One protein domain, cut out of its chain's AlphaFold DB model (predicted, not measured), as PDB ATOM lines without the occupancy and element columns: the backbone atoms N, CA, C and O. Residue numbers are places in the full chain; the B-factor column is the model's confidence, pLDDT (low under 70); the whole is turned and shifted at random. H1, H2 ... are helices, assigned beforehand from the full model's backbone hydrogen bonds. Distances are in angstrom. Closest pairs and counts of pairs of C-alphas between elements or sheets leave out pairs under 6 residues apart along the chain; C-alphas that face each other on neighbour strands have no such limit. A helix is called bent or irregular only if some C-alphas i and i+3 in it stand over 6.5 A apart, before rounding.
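What this domain is: This is residues 6 to 121 of the 328 residues of an uncharacterized protein of Flagellimonas maritima (UniProt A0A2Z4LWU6). A long helical hairpin of H2 and H3, side by side, forms the core, with H4 across its open end. After H4 the chain swings out and folds back along the hairpin to the short H5 and H6 on one side; the short H1 is near the hairpin's opposite side. The printed part has 116 residues with six named helices, H1 to H6 in chain order, and no named strand: all helix. It is loose, radius of gyration of the C-alphas 17.0 A, and only just flat, spanning 53 by 31 by 17 A.

How they stand to each other: H1, residues 6 to 13, is close to but not clearly touching H2, residues 23 to 52; their closest C-alphas, Leu 12 and Lys 33, are 5.8 A apart. H2, the hub, touches H3, residues 59 to 82, at a shallow tilt of 19 degrees, opposite ways, a hairpin; the closest C-alphas, Ile 36 and Val 76, are 5.6 A apart. Residues 25 to 29 of H2 touch H4, residues 85 to 93, at a steep tilt of 58 degrees, C-alphas 25 and 88 being closest at 6.5 A. H5, residues 107 to 112, is close to but not clearly touching H2, C-alphas 39 and 110 being closest at 6.7 A. H6, residues 115 to 120, touches H2, with C-alphas 46 and 115 closest at 4.9 A. Every O i to N i+4 pair is within hydrogen-bond range in H1, H3, H5 and H6; H2 has 24 of 26, H4 4 of 5.

Where its parts are: H1 begins at C-alpha 6 (258.620, 229.727, 348.497). H2 is 42.6 A long, kinks by 30 degrees near residue 46, and is only just irregular: C-alphas 47 and 50 are 6.9 A apart. H3 is 34.7 A long. H6 ends at C-alpha 120 (278.729, 205.014, 348.186).

The domain as a whole: The farthest C-alphas, Ser 54 and Ile 97, are 55.8 A apart. The printed part has no cut; the link H4 to H5 is long. Residues 50 to 57, 94 to 105 and 117 to 121 have pLDDT under 70.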
ATOM      1  N   GLY A   6     258.748 228.296 348.796       84.31
ATOM      2  CA  GLY A   6     258.620 229.727 348.497       84.31
ATOM      3  C   GLY A   6     259.198 230.634 349.588       84.31
ATOM      4  O   GLY A   6     259.838 231.637 349.285       84.31
ATOM      5  N   GLU A   7     259.027 230.278 350.865       86.56
ATOM      6  CA  GLU A   7     259.654 231.011 351.975       86.56
ATOM      7  C   GLU A   7     261.178 230.875 351.962       86.56
ATOM      8  O   GLU A   7     261.888 231.837 352.260       86.56
ATOM      9  N   LEU A   8     261.679 229.691 351.605       86.38
ATOM     10  CA  LEU A   8     263.107 229.443 351.475       86.38
ATOM     11  C   LEU A   8     263.712 230.241 350.314       86.38
ATOM     12  O   LEU A   8     264.721 230.912 350.509       86.38
ATOM     13  N   ASP A   9     263.077 230.210 349.141       87.94
ATOM     14  CA  ASP A   9     263.504 230.961 347.955       87.94
ATOM     15  C   ASP A   9     263.573 232.465 348.240       87.94
ATOM     16  O   ASP A   9     264.585 233.119 347.982       87.94
ATOM     17  N   LYS A  10     262.548 233.004 348.911       88.88
ATOM     18  CA  LYS A  10     262.547 234.397 349.363       88.88
ATOM     19  C   LYS A  10     263.731 234.704 350.282       88.88
ATOM     20  O   LYS A  10     264.390 235.716 350.089       88.88
ATOM     21  N   LYS A  11     264.021 233.838 351.261       87.88
ATOM     22  CA  LYS A  11     265.160 234.014 352.180       87.88
ATOM     23  C   LYS A  11     266.518 233.942 351.479       87.88
ATOM     24  O   LYS A  11     267.449 234.618 351.903       87.88
ATOM     25  N   LEU A  12     266.649 233.114 350.443       88.50
ATOM     26  CA  LEU A  12     267.890 232.966 349.681       88.50
ATOM     27  C   LEU A  12     268.144 234.142 348.733       88.50
ATOM     28  O   LEU A  12     269.298 234.492 348.510       88.50
ATOM     29  N   THR A  13     267.082 234.738 348.194       89.94
ATOM     30  CA  THR A  13     267.160 235.828 347.208       89.94
ATOM     31  C   THR A  13     267.140 237.222 347.829       89.94
ATOM     32  O   THR A  13     267.608 238.166 347.202       89.94
ATOM     33  N   SER A  14     266.609 237.378 349.046       89.19
ATOM     34  CA  SER A  14     266.617 238.655 349.762       89.19
ATOM     35  C   SER A  14     267.924 238.879 350.513       89.19
ATOM     36  O   SER A  14     268.382 237.972 351.208       89.19
ATOM     37  N   ASP A  15     268.448 240.100 350.472       89.31
ATOM     38  CA  ASP A  15     269.552 240.524 351.335       89.31
ATOM     39  C   ASP A  15     269.017 241.055 352.669       89.31
ATOM     40  O   ASP A  15     268.147 241.932 352.715       89.31
ATOM     41  N   ILE A  16     269.504 240.481 353.770       91.88
ATOM     42  CA  ILE A  16     269.132 240.862 355.140       91.88
ATOM     43  C   ILE A  16     269.989 242.043 355.613       91.88
ATOM     44  O   ILE A  16     269.501 242.935 356.327       91.88
ATOM     45  N   PHE A  17     271.259 242.031 355.215       90.69
ATOM     46  CA  PHE A  17     272.251 243.060 355.488       90.69
ATOM     47  C   PHE A  17     272.743 243.703 354.190       90.69
ATOM     48  O   PHE A  17     272.690 243.126 353.110       90.69
ATOM     49  N   THR A  18     273.218 244.934 354.308       89.75
ATOM     50  CA  THR A  18     273.741 245.749 353.209       89.75
ATOM     51  C   THR A  18     275.232 246.001 353.400       89.75
ATOM     52  O   THR A  18     275.767 245.776 354.482       89.75
ATOM     53  N   GLU A  19     275.916 246.543 352.392       87.44
ATOM     54  CA  GLU A  19     277.351 246.877 352.469       87.44
ATOM     55  C   GLU A  19     277.715 247.841 353.617       87.44
ATOM     56  O   GLU A  19     278.875 247.924 354.016       87.44
ATOM     57  N   ASN A  20     276.727 248.557 354.167       90.06
ATOM     58  CA  ASN A  20     276.901 249.459 355.304       90.06
ATOM     59  C   ASN A  20     276.856 248.744 356.667       90.06
ATOM     60  O   ASN A  20     277.173 249.354 357.690       90.06
ATOM     61  N   ASP A  21     276.430 247.481 356.707       90.75
ATOM     62  CA  ASP A  21     276.386 246.675 357.923       90.75
ATOM     63  C   ASP A  21     277.770 246.071 358.250       90.75
ATOM     64  O   ASP A  21     278.634 245.942 357.378       90.75
ATOM     65  N   PRO A  22     278.022 245.669 359.512       88.94
ATOM     66  CA  PRO A  22     279.263 245.000 359.886       88.94
ATOM     67  C   PRO A  22     279.579 243.791 358.994       88.94
ATOM     68  O   PRO A  22     278.762 242.882 358.852       88.94
ATOM     69  N   LYS A  23     280.812 243.734 358.470       86.88
ATOM     70  CA  LYS A  23     281.293 242.683 357.551       86.88
ATOM     71  C   LYS A  23     280.984 241.257 358.022       86.88
ATOM     72  O   LYS A  23     280.604 240.408 357.226       86.88
ATOM     73  N   GLN A  24     281.098 241.008 359.324       85.94
ATOM     74  CA  GLN A  24     280.817 239.704 359.930       85.94
ATOM     75  C   GLN A  24     279.352 239.254 359.765       85.94
ATOM     76  O   GLN A  24     279.091 238.057 359.697       85.94
ATOM     77  N   TYR A  25     278.391 240.180 359.670       89.12
ATOM     78  CA  TYR A  25     276.978 239.855 359.433       89.12
ATOM     79  C   TYR A  25     276.752 239.430 357.983       89.12
ATOM     80  O   TYR A  25     276.101 238.413 357.749       89.12
ATOM     81  N   LEU A  26     277.365 240.149 357.039       88.62
ATOM     82  CA  LEU A  26     277.353 239.808 355.615       88.62
ATOM     83  C   LEU A  26     277.996 238.436 355.372       88.62
ATOM     84  O   LEU A  26     277.405 237.570 354.735       88.62
ATOM     85  N   GLU A  27     279.175 238.185 355.952       86.88
ATOM     86  CA  GLU A  27     279.855 236.888 355.839       86.88
ATOM     87  C   GLU A  27     279.009 235.742 356.421       86.88
ATOM     88  O   GLU A  27     278.950 234.650 355.848       86.88
ATOM     89  N   ARG A  28     278.317 235.985 357.542       86.06
ATOM     90  CA  ARG A  28     277.419 235.016 358.187       86.06
ATOM     91  C   ARG A  28     276.199 234.700 357.321       86.06
ATOM     92  O   ARG A  28     275.828 233.528 357.222       86.06
ATOM     93  N   GLU A  29     275.588 235.724 356.730       90.50
ATOM     94  CA  GLU A  29     274.451 235.609 355.816       90.50
ATOM     95  C   GLU A  29     274.821 234.778 354.581       90.50
ATOM     96  O   GLU A  29     274.197 233.744 354.326       90.50
ATOM     97  N   GLU A  30     275.888 235.168 353.879       89.38
ATOM     98  CA  GLU A  30     276.385 234.477 352.682       89.38
ATOM     99  C   GLU A  30     276.729 233.015 352.966       89.38
ATOM    100  O   GLU A  30     276.385 232.102 352.209       89.38
ATOM    101  N   THR A  31     277.360 232.770 354.112       87.00
ATOM    102  CA  THR A  31     277.674 231.421 354.573       87.00
ATOM    103  C   THR A  31     276.399 230.586 354.727       87.00
ATOM    104  O   THR A  31     276.292 229.514 354.131       87.00
ATOM    105  N   LEU A  32     275.396 231.070 355.468       88.62
ATOM    106  CA  LEU A  32     274.124 230.360 355.658       88.62
ATOM    107  C   LEU A  32     273.424 230.062 354.321       88.62
ATOM    108  O   LEU A  32     273.029 228.916 354.089       88.62
ATOM    109  N   LYS A  33     273.330 231.058 353.428       91.56
ATOM    110  CA  LYS A  33     272.752 230.912 352.080       91.56
ATOM    111  C   LYS A  33     273.478 229.825 351.277       91.56
ATOM    112  O   LYS A  33     272.843 228.912 350.743       91.56
ATOM    113  N   LYS A  34     274.817 229.850 351.257       88.56
ATOM    114  CA  LYS A  34     275.647 228.843 350.577       88.56
ATOM    115  C   LYS A  34     275.359 227.425 351.075       88.56
ATOM    116  O   LYS A  34     275.223 226.511 350.265       88.56
ATOM    117  N   PHE A  35     275.253 227.220 352.385       86.12
ATOM    118  CA  PHE A  35     275.041 225.880 352.943       86.12
ATOM    119  C   PHE A  35     273.627 225.343 352.747       86.12
ATOM    120  O   PHE A  35     273.470 224.145 352.498       86.12
ATOM    121  N   ILE A  36     272.616 226.212 352.776       89.56
ATOM    122  CA  ILE A  36     271.255 225.850 352.365       89.56
ATOM    123  C   ILE A  36     271.275 225.323 350.921       89.56
ATOM    124  O   ILE A  36     270.771 224.229 350.663       89.56
ATOM    125  N   ASN A  37     271.937 226.040 350.004       88.50
ATOM    126  CA  ASN A  37     272.064 225.624 348.604       88.50
ATOM    127  C   ASN A  37     272.782 224.275 348.451       88.50
ATOM    128  O   ASN A  37     272.335 223.417 347.689       88.50
ATOM    129  N   VAL A  38     273.864 224.044 349.203       86.44
ATOM    130  CA  VAL A  38     274.573 222.751 349.206       86.44
ATOM    131  C   VAL A  38     273.648 221.604 349.634       86.44
ATOM    132  O   VAL A  38     273.594 220.575 348.959       86.44
ATOM    133  N   CYS A  39     272.881 221.776 350.715       87.50
ATOM    134  CA  CYS A  39     271.945 220.751 351.191       87.50
ATOM    135  C   CYS A  39     270.838 220.459 350.166       87.50
ATOM    136  O   CYS A  39     270.452 219.301 349.973       87.50
ATOM    137  N   PHE A  40     270.348 221.493 349.480       86.25
ATOM    138  CA  PHE A  40     269.335 221.346 348.441       86.25
ATOM    139  C   PHE A  40     269.876 220.578 347.229       86.25
ATOM    140  O   PHE A  40     269.258 219.609 346.792       86.25
ATOM    141  N   ASN A  41     271.084 220.909 346.764       85.25
ATOM    142  CA  ASN A  41     271.744 220.195 345.668       85.25
ATOM    143  C   ASN A  41     271.924 218.703 345.973       85.25
ATOM    144  O   ASN A  41     271.650 217.854 345.124       85.25
ATOM    145  N   HIS A  42     272.330 218.359 347.198       86.19
ATOM    146  CA  HIS A  42     272.417 216.959 347.613       86.19
ATOM    147  C   HIS A  42     271.051 216.270 347.685       86.19
ATOM    148  O   HIS A  42     270.942 215.103 347.309       86.19
ATOM    149  N   SER A  43     270.005 216.987 348.098       86.88
ATOM    150  CA  SER A  43     268.633 216.468 348.092       86.88
ATOM    151  C   SER A  43     268.149 216.164 346.670       86.88
ATOM    152  O   SER A  43     267.576 215.104 346.435       86.88
ATOM    153  N   ILE A  44     268.446 217.032 345.698       85.62
ATOM    154  CA  ILE A  44     268.137 216.788 344.279       85.62
ATOM    155  C   ILE A  44     268.888 215.554 343.770       85.62
ATOM    156  O   ILE A  44     268.283 214.671 343.166       85.62
ATOM    157  N   GLN A  45     270.188 215.440 344.059       84.06
ATOM    158  CA  GLN A  45     270.982 214.271 343.661       84.06
ATOM    159  C   GLN A  45     270.402 212.966 344.219       84.06
ATOM    160  O   GLN A  45     270.320 211.979 343.493       84.06
ATOM    161  N   LEU A  46     269.963 212.971 345.482       83.31
ATOM    162  CA  LEU A  46     269.314 211.831 346.134       83.31
ATOM    163  C   LEU A  46     268.012 211.396 345.455       83.31
ATOM    164  O   LEU A  46     267.683 210.212 345.497       83.31
ATOM    165  N   VAL A  47     267.283 212.334 344.850       82.19
ATOM    166  CA  VAL A  47     266.046 212.059 344.112       82.19
ATOM    167  C   VAL A  47     266.346 211.604 342.683       82.19
ATOM    168  O   VAL A  47     265.737 210.655 342.211       82.19
ATOM    169  N   GLU A  48     267.282 212.246 341.983       81.25
ATOM    170  CA  GLU A  48     267.469 212.036 340.542       81.25
ATOM    171  C   GLU A  48     268.449 210.918 340.171       81.25
ATOM    172  O   GLU A  48     268.175 210.130 339.263       81.25
ATOM    173  N   MET A  49     269.620 210.862 340.818       75.06
ATOM    174  CA  MET A  49     270.714 209.962 340.424       75.06
ATOM    175  C   MET A  49     270.360 208.472 340.483       75.06
ATOM    176  O   MET A  49     270.686 207.773 339.520       75.06
ATOM    177  N   PRO A  50     269.631 207.974 341.505       69.94
ATOM    178  CA  PRO A  50     269.244 206.568 341.538       69.94
ATOM    179  C   PRO A  50     268.462 206.111 340.295       69.94
ATOM    180  O   PRO A  50     268.554 204.959 339.888       69.94
ATOM    181  N   HIS A  51     267.684 207.010 339.682       67.19
ATOM    182  CA  HIS A  51     266.890 206.710 338.489       67.19
ATOM    183  C   HIS A  51     267.688 206.855 337.186       67.19
ATOM    184  O   HIS A  51     267.329 206.241 336.182       67.19
ATOM    185  N   LYS A  52     268.772 207.640 337.197       67.81
ATOM    186  CA  LYS A  52     269.661 207.845 336.043       67.81
ATOM    187  C   LYS A  52     270.632 206.680 335.835       67.81
ATOM    188  O   LYS A  52     270.945 206.364 334.692       67.81
ATOM    189  N   GLU A  53     271.077 206.017 336.903       64.62
ATOM    190  CA  GLU A  53     272.064 204.923 336.825       64.62
ATOM    191  C   GLU A  53     271.465 203.563 336.406       64.62
ATOM    192  O   GLU A  53     272.188 202.576 336.325       64.62
ATOM    193  N   SER A  54     270.162 203.474 336.090       54.84
ATOM    194  CA  SER A  54     269.440 202.243 335.685       54.84
ATOM    195  C   SER A  54     269.483 201.067 336.680       54.84
ATOM    196  O   SER A  54     268.870 200.025 336.443       54.84
ATOM    197  N   GLU A  55     270.142 201.233 337.828       59.81
ATOM    198  CA  GLU A  55     270.168 200.247 338.896       59.81
ATOM    199  C   GLU A  55     268.831 200.216 339.640       59.81
ATOM    200  O   GLU A  55     268.334 201.219 340.157       59.81
ATOM    201  N   LYS A  56     268.257 199.020 339.778       65.00
ATOM    202  CA  LYS A  56     267.162 198.801 340.721       65.00
ATOM    203  C   LYS A  56     267.666 199.110 342.135       65.00
ATOM    204  O   LYS A  56     268.462 198.359 342.698       65.00
ATOM    205  N   ILE A  57     267.174 200.198 342.721       69.38
ATOM    206  CA  ILE A  57     267.540 200.624 344.075       69.38
ATOM    207  C   ILE A  57     267.136 199.529 345.071       69.38
ATOM    208  O   ILE A  57     265.997 199.056 345.075       69.38
ATOM    209  N   SER A  58     268.065 199.112 345.931       70.56
ATOM    210  CA  SER A  58     267.755 198.160 346.999       70.56
ATOM    211  C   SER A  58     266.898 198.818 348.088       70.56
ATOM    212  O   SER A  58     267.007 200.019 348.333       70.56
ATOM    213  N   PHE A  59     266.095 198.029 348.811       73.44
ATOM    214  CA  PHE A  59     265.279 198.535 349.926       73.44
ATOM    215  C   PHE A  59     266.101 199.358 350.939       73.44
ATOM    216  O   PHE A  59     265.662 200.410 351.390       73.44
ATOM    217  N   TYR A  60     267.319 198.919 351.274       70.44
ATOM    218  CA  TYR A  60     268.187 199.642 352.209       70.44
ATOM    219  C   TYR A  60     268.669 200.984 351.649       70.44
ATOM    220  O   TYR A  60     268.647 201.975 352.382       70.44
ATOM    221  N   LYS A  61     269.057 201.027 350.364       74.38
ATOM    222  CA  LYS A  61     269.416 202.274 349.674       74.38
ATOM    223  C   LYS A  61     268.223 203.240 349.691       74.38
ATOM    224  O   LYS A  61     268.381 204.384 350.101       74.38
ATOM    225  N   GLU A  62     267.013 202.768 349.386       77.81
ATOM    226  CA  GLU A  62     265.786 203.580 349.414       77.81
ATOM    227  C   GLU A  62     265.478 204.141 350.816       77.81
ATOM    228  O   GLU A  62     265.231 205.336 350.978       77.81
ATOM    229  N   GLN A  63     265.540 203.306 351.859       79.25
ATOM    230  CA  GLN A  63     265.333 203.756 353.241       79.25
ATOM    231  C   GLN A  63     266.398 204.762 353.689       79.25
ATOM    232  O   GLN A  63     266.118 205.667 354.478       79.25
ATOM    233  N   ARG A  64     267.636 204.623 353.205       77.75
ATOM    234  CA  ARG A  64     268.711 205.571 353.501       77.75
ATOM    235  C   ARG A  64     268.518 206.896 352.766       77.75
ATOM    236  O   ARG A  64     268.683 207.932 353.402       77.75
ATOM    237  N   ILE A  65     268.092 206.872 351.501       80.62
ATOM    238  CA  ILE A  65     267.705 208.074 350.746       80.62
ATOM    239  C   ILE A  65     266.607 208.828 351.498       80.62
ATOM    240  O   ILE A  65     266.780 210.002 351.808       80.62
ATOM    241  N   LYS A  66     265.517 208.148 351.883       84.19
ATOM    242  CA  LYS A  66     264.396 208.771 352.611       84.19
ATOM    243  C   LYS A  66     264.837 209.424 353.922       84.19
ATOM    244  O   LYS A  66     264.452 210.556 354.205       84.19
ATOM    245  N   ARG A  67     265.671 208.736 354.712       85.00
ATOM    246  CA  ARG A  67     266.231 209.291 355.957       85.00
ATOM    247  C   ARG A  67     267.140 210.491 355.698       85.00
ATOM    248  O   ARG A  67     267.017 211.488 356.402       85.00
ATOM    249  N   SER A  68     267.999 210.413 354.682       85.38
ATOM    250  CA  SER A  68     268.922 211.498 354.321       85.38
ATOM    251  C   SER A  68     268.161 212.733 353.835       85.38
ATOM    252  O   SER A  68     268.439 213.833 354.295       85.38
ATOM    253  N   LEU A  69     267.128 212.552 353.005       86.44
ATOM    254  CA  LEU A  69     266.234 213.631 352.572       86.44
ATOM    255  C   LEU A  69     265.536 214.303 353.755       86.44
ATOM    256  O   LEU A  69     265.534 215.527 353.847       86.44
ATOM    257  N   LYS A  70     264.988 213.513 354.688       87.62
ATOM    258  CA  LYS A  70     264.360 214.056 355.898       87.62
ATOM    259  C   LYS A  70     265.356 214.885 356.716       87.62
ATOM    260  O   LYS A  70     265.051 216.009 357.087       87.62
ATOM    261  N   ARG A  71     266.560 214.361 356.943       86.12
ATOM    262  CA  ARG A  71     267.622 215.034 357.702       86.12
ATOM    263  C   ARG A  71     268.097 216.322 357.045       86.12
ATOM    264  O   ARG A  71     268.187 217.343 357.719       86.12
ATOM    265  N   LEU A  72     268.375 216.285 355.742       87.50
ATOM    266  CA  LEU A  72     268.742 217.479 354.983       87.50
ATOM    267  C   LEU A  72     267.621 218.517 355.041       87.50
ATOM    268  O   LEU A  72     267.905 219.689 355.259       87.50
ATOM    269  N   SER A  73     266.358 218.096 354.927       86.88
ATOM    270  CA  SER A  73     265.199 218.982 355.066       86.88
ATOM    271  C   SER A  73     265.110 219.608 356.466       86.88
ATOM    272  O   SER A  73     264.988 220.828 356.579       86.88
ATOM    273  N   ASP A  74     265.264 218.812 357.527       86.06
ATOM    274  CA  ASP A  74     265.273 219.292 358.912       86.06
ATOM    275  C   ASP A  74     266.413 220.294 359.170       86.06
ATOM    276  O   ASP A  74     266.226 221.283 359.891       86.06
ATOM    277  N   TYR A  75     267.584 220.057 358.569       86.50
ATOM    278  CA  TYR A  75     268.749 220.930 358.684       86.50
ATOM    279  C   TYR A  75     268.599 222.213 357.861       86.50
ATOM    280  O   TYR A  75     268.903 223.292 358.365       86.50
ATOM    281  N   VAL A  76     268.043 222.139 356.648       88.44
ATOM    282  CA  VAL A  76     267.674 223.319 355.848       88.44
ATOM    283  C   VAL A  76     266.682 224.192 356.613       88.44
ATOM    284  O   VAL A  76     266.888 225.400 356.703       88.44
ATOM    285  N   GLY A  77     265.658 223.595 357.231       87.31
ATOM    286  CA  GLY A  77     264.709 224.322 358.074       87.31
ATOM    287  C   GLY A  77     265.391 225.029 359.248       87.31
ATOM    288  O   GLY A  77     265.080 226.181 359.547       87.31
ATOM    289  N   TYR A  78     266.376 224.381 359.877       86.38
ATOM    290  CA  TYR A  78     267.199 225.013 360.907       86.38
ATOM    291  C   TYR A  78     268.034 226.178 360.357       86.38
ATOM    292  O   TYR A  78     267.959 227.274 360.905       86.38
ATOM    293  N   LEU A  79     268.794 225.977 359.275       87.25
ATOM    294  CA  LEU A  79     269.645 227.015 358.683       87.25
ATOM    295  C   LEU A  79     268.822 228.224 358.223       87.25
ATOM    296  O   LEU A  79     269.193 229.360 358.504       87.25
ATOM    297  N   ALA A  80     267.664 227.996 357.601       89.00
ATOM    298  CA  ALA A  80     266.750 229.059 357.186       89.00
ATOM    299  C   ALA A  80     266.150 229.821 358.379       89.00
ATOM    300  O   ALA A  80     265.899 231.027 358.297       89.00
ATOM    301  N   HIS A  81     265.949 229.136 359.508       87.19
ATOM    302  CA  HIS A  81     265.561 229.775 360.760       87.19
ATOM    303  C   HIS A  81     266.713 230.542 361.423       87.19
ATOM    304  O   HIS A  81     266.439 231.451 362.197       87.19
ATOM    305  N   GLN A  82     267.978 230.194 361.163       85.94
ATOM    306  CA  GLN A  82     269.146 230.984 361.583       85.94
ATOM    307  C   GLN A  82     269.413 232.173 360.647       85.94
ATOM    308  O   GLN A  82     270.020 233.154 361.067       85.94
ATOM    309  N   LEU A  83     268.944 232.097 359.400       89.00
ATOM    310  CA  LEU A  83     268.986 233.164 358.403       89.00
ATOM    311  C   LEU A  83     267.893 234.205 358.693       89.00
ATOM    312  O   LEU A  83     266.885 234.310 357.990       89.00
ATOM    313  N   ASP A  84     268.065 234.915 359.800       89.56
ATOM    314  CA  ASP A  84     267.187 235.970 360.289       89.56
ATOM    315  C   ASP A  84     268.022 237.114 360.875       89.56
ATOM    316  O   ASP A  84     269.060 236.873 361.500       89.56
ATOM    317  N   LYS A  85     267.572 238.357 360.673       89.75
ATOM    318  CA  LYS A  85     268.331 239.550 361.058       89.75
ATOM    319  C   LYS A  85     268.623 239.588 362.552       89.75
ATOM    320  O   LYS A  85     269.769 239.810 362.941       89.75
ATOM    321  N   GLU A  86     267.605 239.376 363.380       89.19
ATOM    322  CA  GLU A  86     267.727 239.493 364.834       89.19
ATOM    323  C   GLU A  86     268.664 238.420 365.371       89.19
ATOM    324  O   GLU A  86     269.545 238.710 366.172       89.19
ATOM    325  N   LYS A  87     268.565 237.204 364.836       86.88
ATOM    326  CA  LYS A  87     269.421 236.086 365.240       86.88
ATOM    327  C   LYS A  87     270.870 236.234 364.831       86.88
ATOM    328  O   LYS A  87     271.752 235.879 365.609       86.88
ATOM    329  N   ILE A  88     271.127 236.728 363.620       87.00
ATOM    330  CA  ILE A  88     272.497 236.999 363.180       87.00
ATOM    331  C   ILE A  88     273.100 238.077 364.079       87.00
ATOM    332  O   ILE A  88     274.210 237.901 364.567       87.00
ATOM    333  N   VAL A  89     272.356 239.141 364.381       87.44
ATOM    334  CA  VAL A  89     272.818 240.195 365.291       87.44
ATOM    335  C   VAL A  89     273.048 239.659 366.713       87.44
ATOM    336  O   VAL A  89     274.104 239.905 367.296       87.44
ATOM    337  N   ASP A  90     272.106 238.897 367.268       84.31
ATOM    338  CA  ASP A  90     272.200 238.326 368.617       84.31
ATOM    339  C   ASP A  90     273.337 237.314 368.755       84.31
ATOM    340  O   ASP A  90     273.995 237.265 369.798       84.31
ATOM    341  N   HIS A  91     273.622 236.553 367.693       80.06
ATOM    342  CA  HIS A  91     274.754 235.631 367.641       80.06
ATOM    343  C   HIS A  91     276.084 236.336 367.906       80.06
ATOM    344  O   HIS A  91     276.953 235.710 368.501       80.06
ATOM    345  N   PHE A  92     276.236 237.600 367.499       78.44
ATOM    346  CA  PHE A  92     277.447 238.393 367.732       78.44
ATOM    347  C   PHE A  92     277.365 239.278 368.986       78.44
ATOM    348  O   PHE A  92     278.390 239.516 369.616       78.44
ATOM    349  N   LYS A  93     276.174 239.735 369.400       75.12
ATOM    350  CA  LYS A  93     275.998 240.527 370.639       75.12
ATOM    351  C   LYS A  93     276.275 239.731 371.913       75.12
ATOM    352  O   LYS A  93     276.775 240.291 372.882       75.12
ATOM    353  N   ASN A  94     275.940 238.442 371.916       64.50
ATOM    354  CA  ASN A  94     276.109 237.567 373.077       64.50
ATOM    355  C   ASN A  94     277.503 236.916 373.152       64.50
ATOM    356  O   ASN A  94     277.739 236.071 374.016       64.50
ATOM    357  N   GLN A  95     278.437 237.299 372.274       62.31
ATOM    358  CA  GLN A  95     279.824 236.838 372.334       62.31
ATOM    359  C   GLN A  95     280.615 237.742 373.282       62.31
ATOM    360  O   GLN A  95     280.891 238.901 372.981       62.31
ATOM    361  N   GLY A  96     280.976 237.219 374.455       54.09
ATOM    362  CA  GLY A  96     282.030 237.818 375.276       54.09
ATOM    363  C   GLY A  96     283.392 237.804 374.561       54.09
ATOM    364  O   GLY A  96     283.508 237.338 373.436       54.09
ATOM    365  N   ILE A  97     284.441 238.273 375.252       48.66
ATOM    366  CA  ILE A  97     285.833 238.521 374.786       48.66
ATOM    367  C   ILE A  97     286.515 237.332 374.052       48.66
ATOM    368  O   ILE A  97     287.602 237.485 373.498       48.66
ATOM    369  N   ILE A  98     285.899 236.151 374.000       44.94
ATOM    370  CA  ILE A  98     286.422 234.977 373.302       44.94
ATOM    371  C   ILE A  98     285.645 234.797 371.987       44.94
ATOM    372  O   ILE A  98     284.447 234.508 372.040       44.94
ATOM    373  N   PRO A  99     286.298 234.924 370.816       42.19
ATOM    374  CA  PRO A  99     285.660 234.673 369.534       42.19
ATOM    375  C   PRO A  99     285.390 233.172 369.422       42.19
ATOM    376  O   PRO A  99     286.317 232.374 369.286       42.19
ATOM    377  N   ILE A 100     284.124 232.775 369.511       46.16
ATOM    378  CA  ILE A 100     283.724 231.435 369.085       46.16
ATOM    379  C   ILE A 100     283.592 231.498 367.567       46.16
ATOM    380  O   ILE A 100     283.026 232.449 367.025       46.16
ATOM    381  N   SER A 101     284.189 230.510 366.904       41.88
ATOM    382  CA  SER A 101     284.220 230.349 365.457       41.88
ATOM    383  C   SER A 101     282.866 230.645 364.814       41.88
ATOM    384  O   SER A 101     281.802 230.311 365.344       41.88
ATOM    385  N   ASN A 102     282.941 231.263 363.631       47.75
ATOM    386  CA  ASN A 102     281.945 231.178 362.564       47.75
ATOM    387  C   ASN A 102     281.149 229.882 362.690       47.75
ATOM    388  O   ASN A 102     281.787 228.853 362.871       47.75
ATOM    389  N   LEU A 103     279.814 229.933 362.576       53.06
ATOM    390  CA  LEU A 103     278.937 228.758 362.456       53.06
ATOM    391  C   LEU A 103     279.722 227.522 362.018       53.06
ATOM    392  O   LEU A 103     280.130 227.447 360.861       53.06
ATOM    393  N   ASP A 104     279.965 226.586 362.928       56.88
ATOM    394  CA  ASP A 104     280.572 225.322 362.545       56.88
ATOM    395  C   ASP A 104     279.466 224.524 361.858       56.88
ATOM    396  O   ASP A 104     278.709 223.785 362.490       56.88
ATOM    397  N   ILE A 105     279.285 224.759 360.554       64.88
ATOM    398  CA  ILE A 105     278.425 223.901 359.751       64.88
ATOM    399  C   ILE A 105     278.952 222.489 359.914       64.88
ATOM    400  O   ILE A 105     280.123 222.214 359.634       64.88
ATOM    401  N   ASP A 106     278.048 221.591 360.292       73.00
ATOM    402  CA  ASP A 106     278.330 220.170 360.379       73.00
ATOM    403  C   ASP A 106     278.555 219.599 358.969       73.00
ATOM    404  O   ASP A 106     277.664 219.085 358.290       73.00
ATOM    405  N   THR A 107     279.780 219.781 358.481       71.81
ATOM    406  CA  THR A 107     280.202 219.358 357.149       71.81
ATOM    407  C   THR A 107     280.113 217.840 357.063       71.81
ATOM    408  O   THR A 107     279.588 217.328 356.079       71.81
ATOM    409  N   SER A 108     280.497 217.129 358.131       71.62
ATOM    410  CA  SER A 108     280.351 215.677 358.281       71.62
ATOM    411  C   SER A 108     278.899 215.212 358.144       71.62
ATOM    412  O   SER A 108     278.647 214.199 357.493       71.62
ATOM    413  N   PHE A 109     277.934 215.963 358.678       78.19
ATOM    414  CA  PHE A 109     276.510 215.696 358.476       78.19
ATOM    415  C   PHE A 109     276.098 215.846 357.009       78.19
ATOM    416  O   PHE A 109     275.423 214.963 356.478       78.19
ATOM    417  N   ILE A 110     276.501 216.929 356.335       77.44
ATOM    418  CA  ILE A 110     276.174 217.149 354.913       77.44
ATOM    419  C   ILE A 110     276.758 216.019 354.054       77.44
ATOM    420  O   ILE A 110     276.067 215.447 353.215       77.44
ATOM    421  N   ILE A 111     278.014 215.671 354.324       75.00
ATOM    422  CA  ILE A 111     278.777 214.562 353.743       75.00
ATOM    423  C   ILE A 111     278.002 213.252 353.914       75.00
ATOM    424  O   ILE A 111     277.581 212.645 352.928       75.00
ATOM    425  N   ALA A 112     277.689 212.872 355.152       73.25
ATOM    426  CA  ALA A 112     277.000 211.622 355.461       73.25
ATOM    427  C   ALA A 112     275.596 211.498 354.860       73.25
ATOM    428  O   ALA A 112     275.129 210.380 354.613       73.25
ATOM    429  N   ASN A 113     274.939 212.631 354.614       79.56
ATOM    430  CA  ASN A 113     273.600 212.686 354.048       79.56
ATOM    431  C   ASN A 113     273.578 213.034 352.549       79.56
ATOM    432  O   ASN A 113     272.489 213.171 352.003       79.56
ATOM    433  N   SER A 114     274.713 213.142 351.846       78.81
ATOM    434  CA  SER A 114     274.700 213.340 350.385       78.81
ATOM    435  C   SER A 114     274.326 212.054 349.620       78.81
ATOM    436  O   SER A 114     274.183 210.988 350.221       78.81
ATOM    437  N   TYR A 115     274.131 212.104 348.293       75.31
ATOM    438  CA  TYR A 115     273.917 210.887 347.480       75.31
ATOM    439  C   TYR A 115     275.146 209.976 347.529       75.31
ATOM    440  O   TYR A 115     275.075 208.850 348.012       75.31
ATOM    441  N   TYR A 116     276.296 210.488 347.093       72.62
ATOM    442  CA  TYR A 116     277.552 209.736 347.111       72.62
ATOM    443  C   TYR A 116     278.062 209.489 348.525       72.62
ATOM    444  O   TYR A 116     278.707 208.477 348.751       72.62
ATOM    445  N   GLY A 117     277.693 210.387 349.440       69.62
ATOM    446  CA  GLY A 117     277.162 210.134 350.775       69.62
ATOM    447  C   GLY A 117     276.522 208.771 351.001       69.62
ATOM    448  O   GLY A 117     277.012 207.700 350.685       69.62
ATOM    449  N   SER A 118     275.313 208.803 351.502       63.66
ATOM    450  CA  SER A 118     274.444 207.657 351.722       63.66
ATOM    451  C   SER A 118     274.625 206.387 350.848       63.66
ATOM    452  O   SER A 118     274.533 205.288 351.394       63.66
ATOM    453  N   ILE A 119     274.887 206.483 349.540       56.62
ATOM    454  CA  ILE A 119     274.888 205.348 348.603       56.62
ATOM    455  C   ILE A 119     276.276 204.770 348.303       56.62
ATOM    456  O   ILE A 119     276.371 203.547 348.225       56.62
ATOM    457  N   LYS A 120     277.353 205.571 348.213       60.56
ATOM    458  CA  LYS A 120     278.729 205.014 348.186       60.56
ATOM    459  C   LYS A 120     279.295 204.812 349.605       60.56
ATOM    460  O   LYS A 120     280.380 204.263 349.764       60.56
ATOM    461  N   TYR A 121     278.544 205.195 350.650       56.94
ATOM    462  CA  TYR A 121     278.971 205.192 352.058       56.94
ATOM    463  C   TYR A 121     278.958 203.852 352.789       56.94
ATOM    464  O   TYR A 121     279.191 203.825 354.000       56.94
TER     465      TYR A 121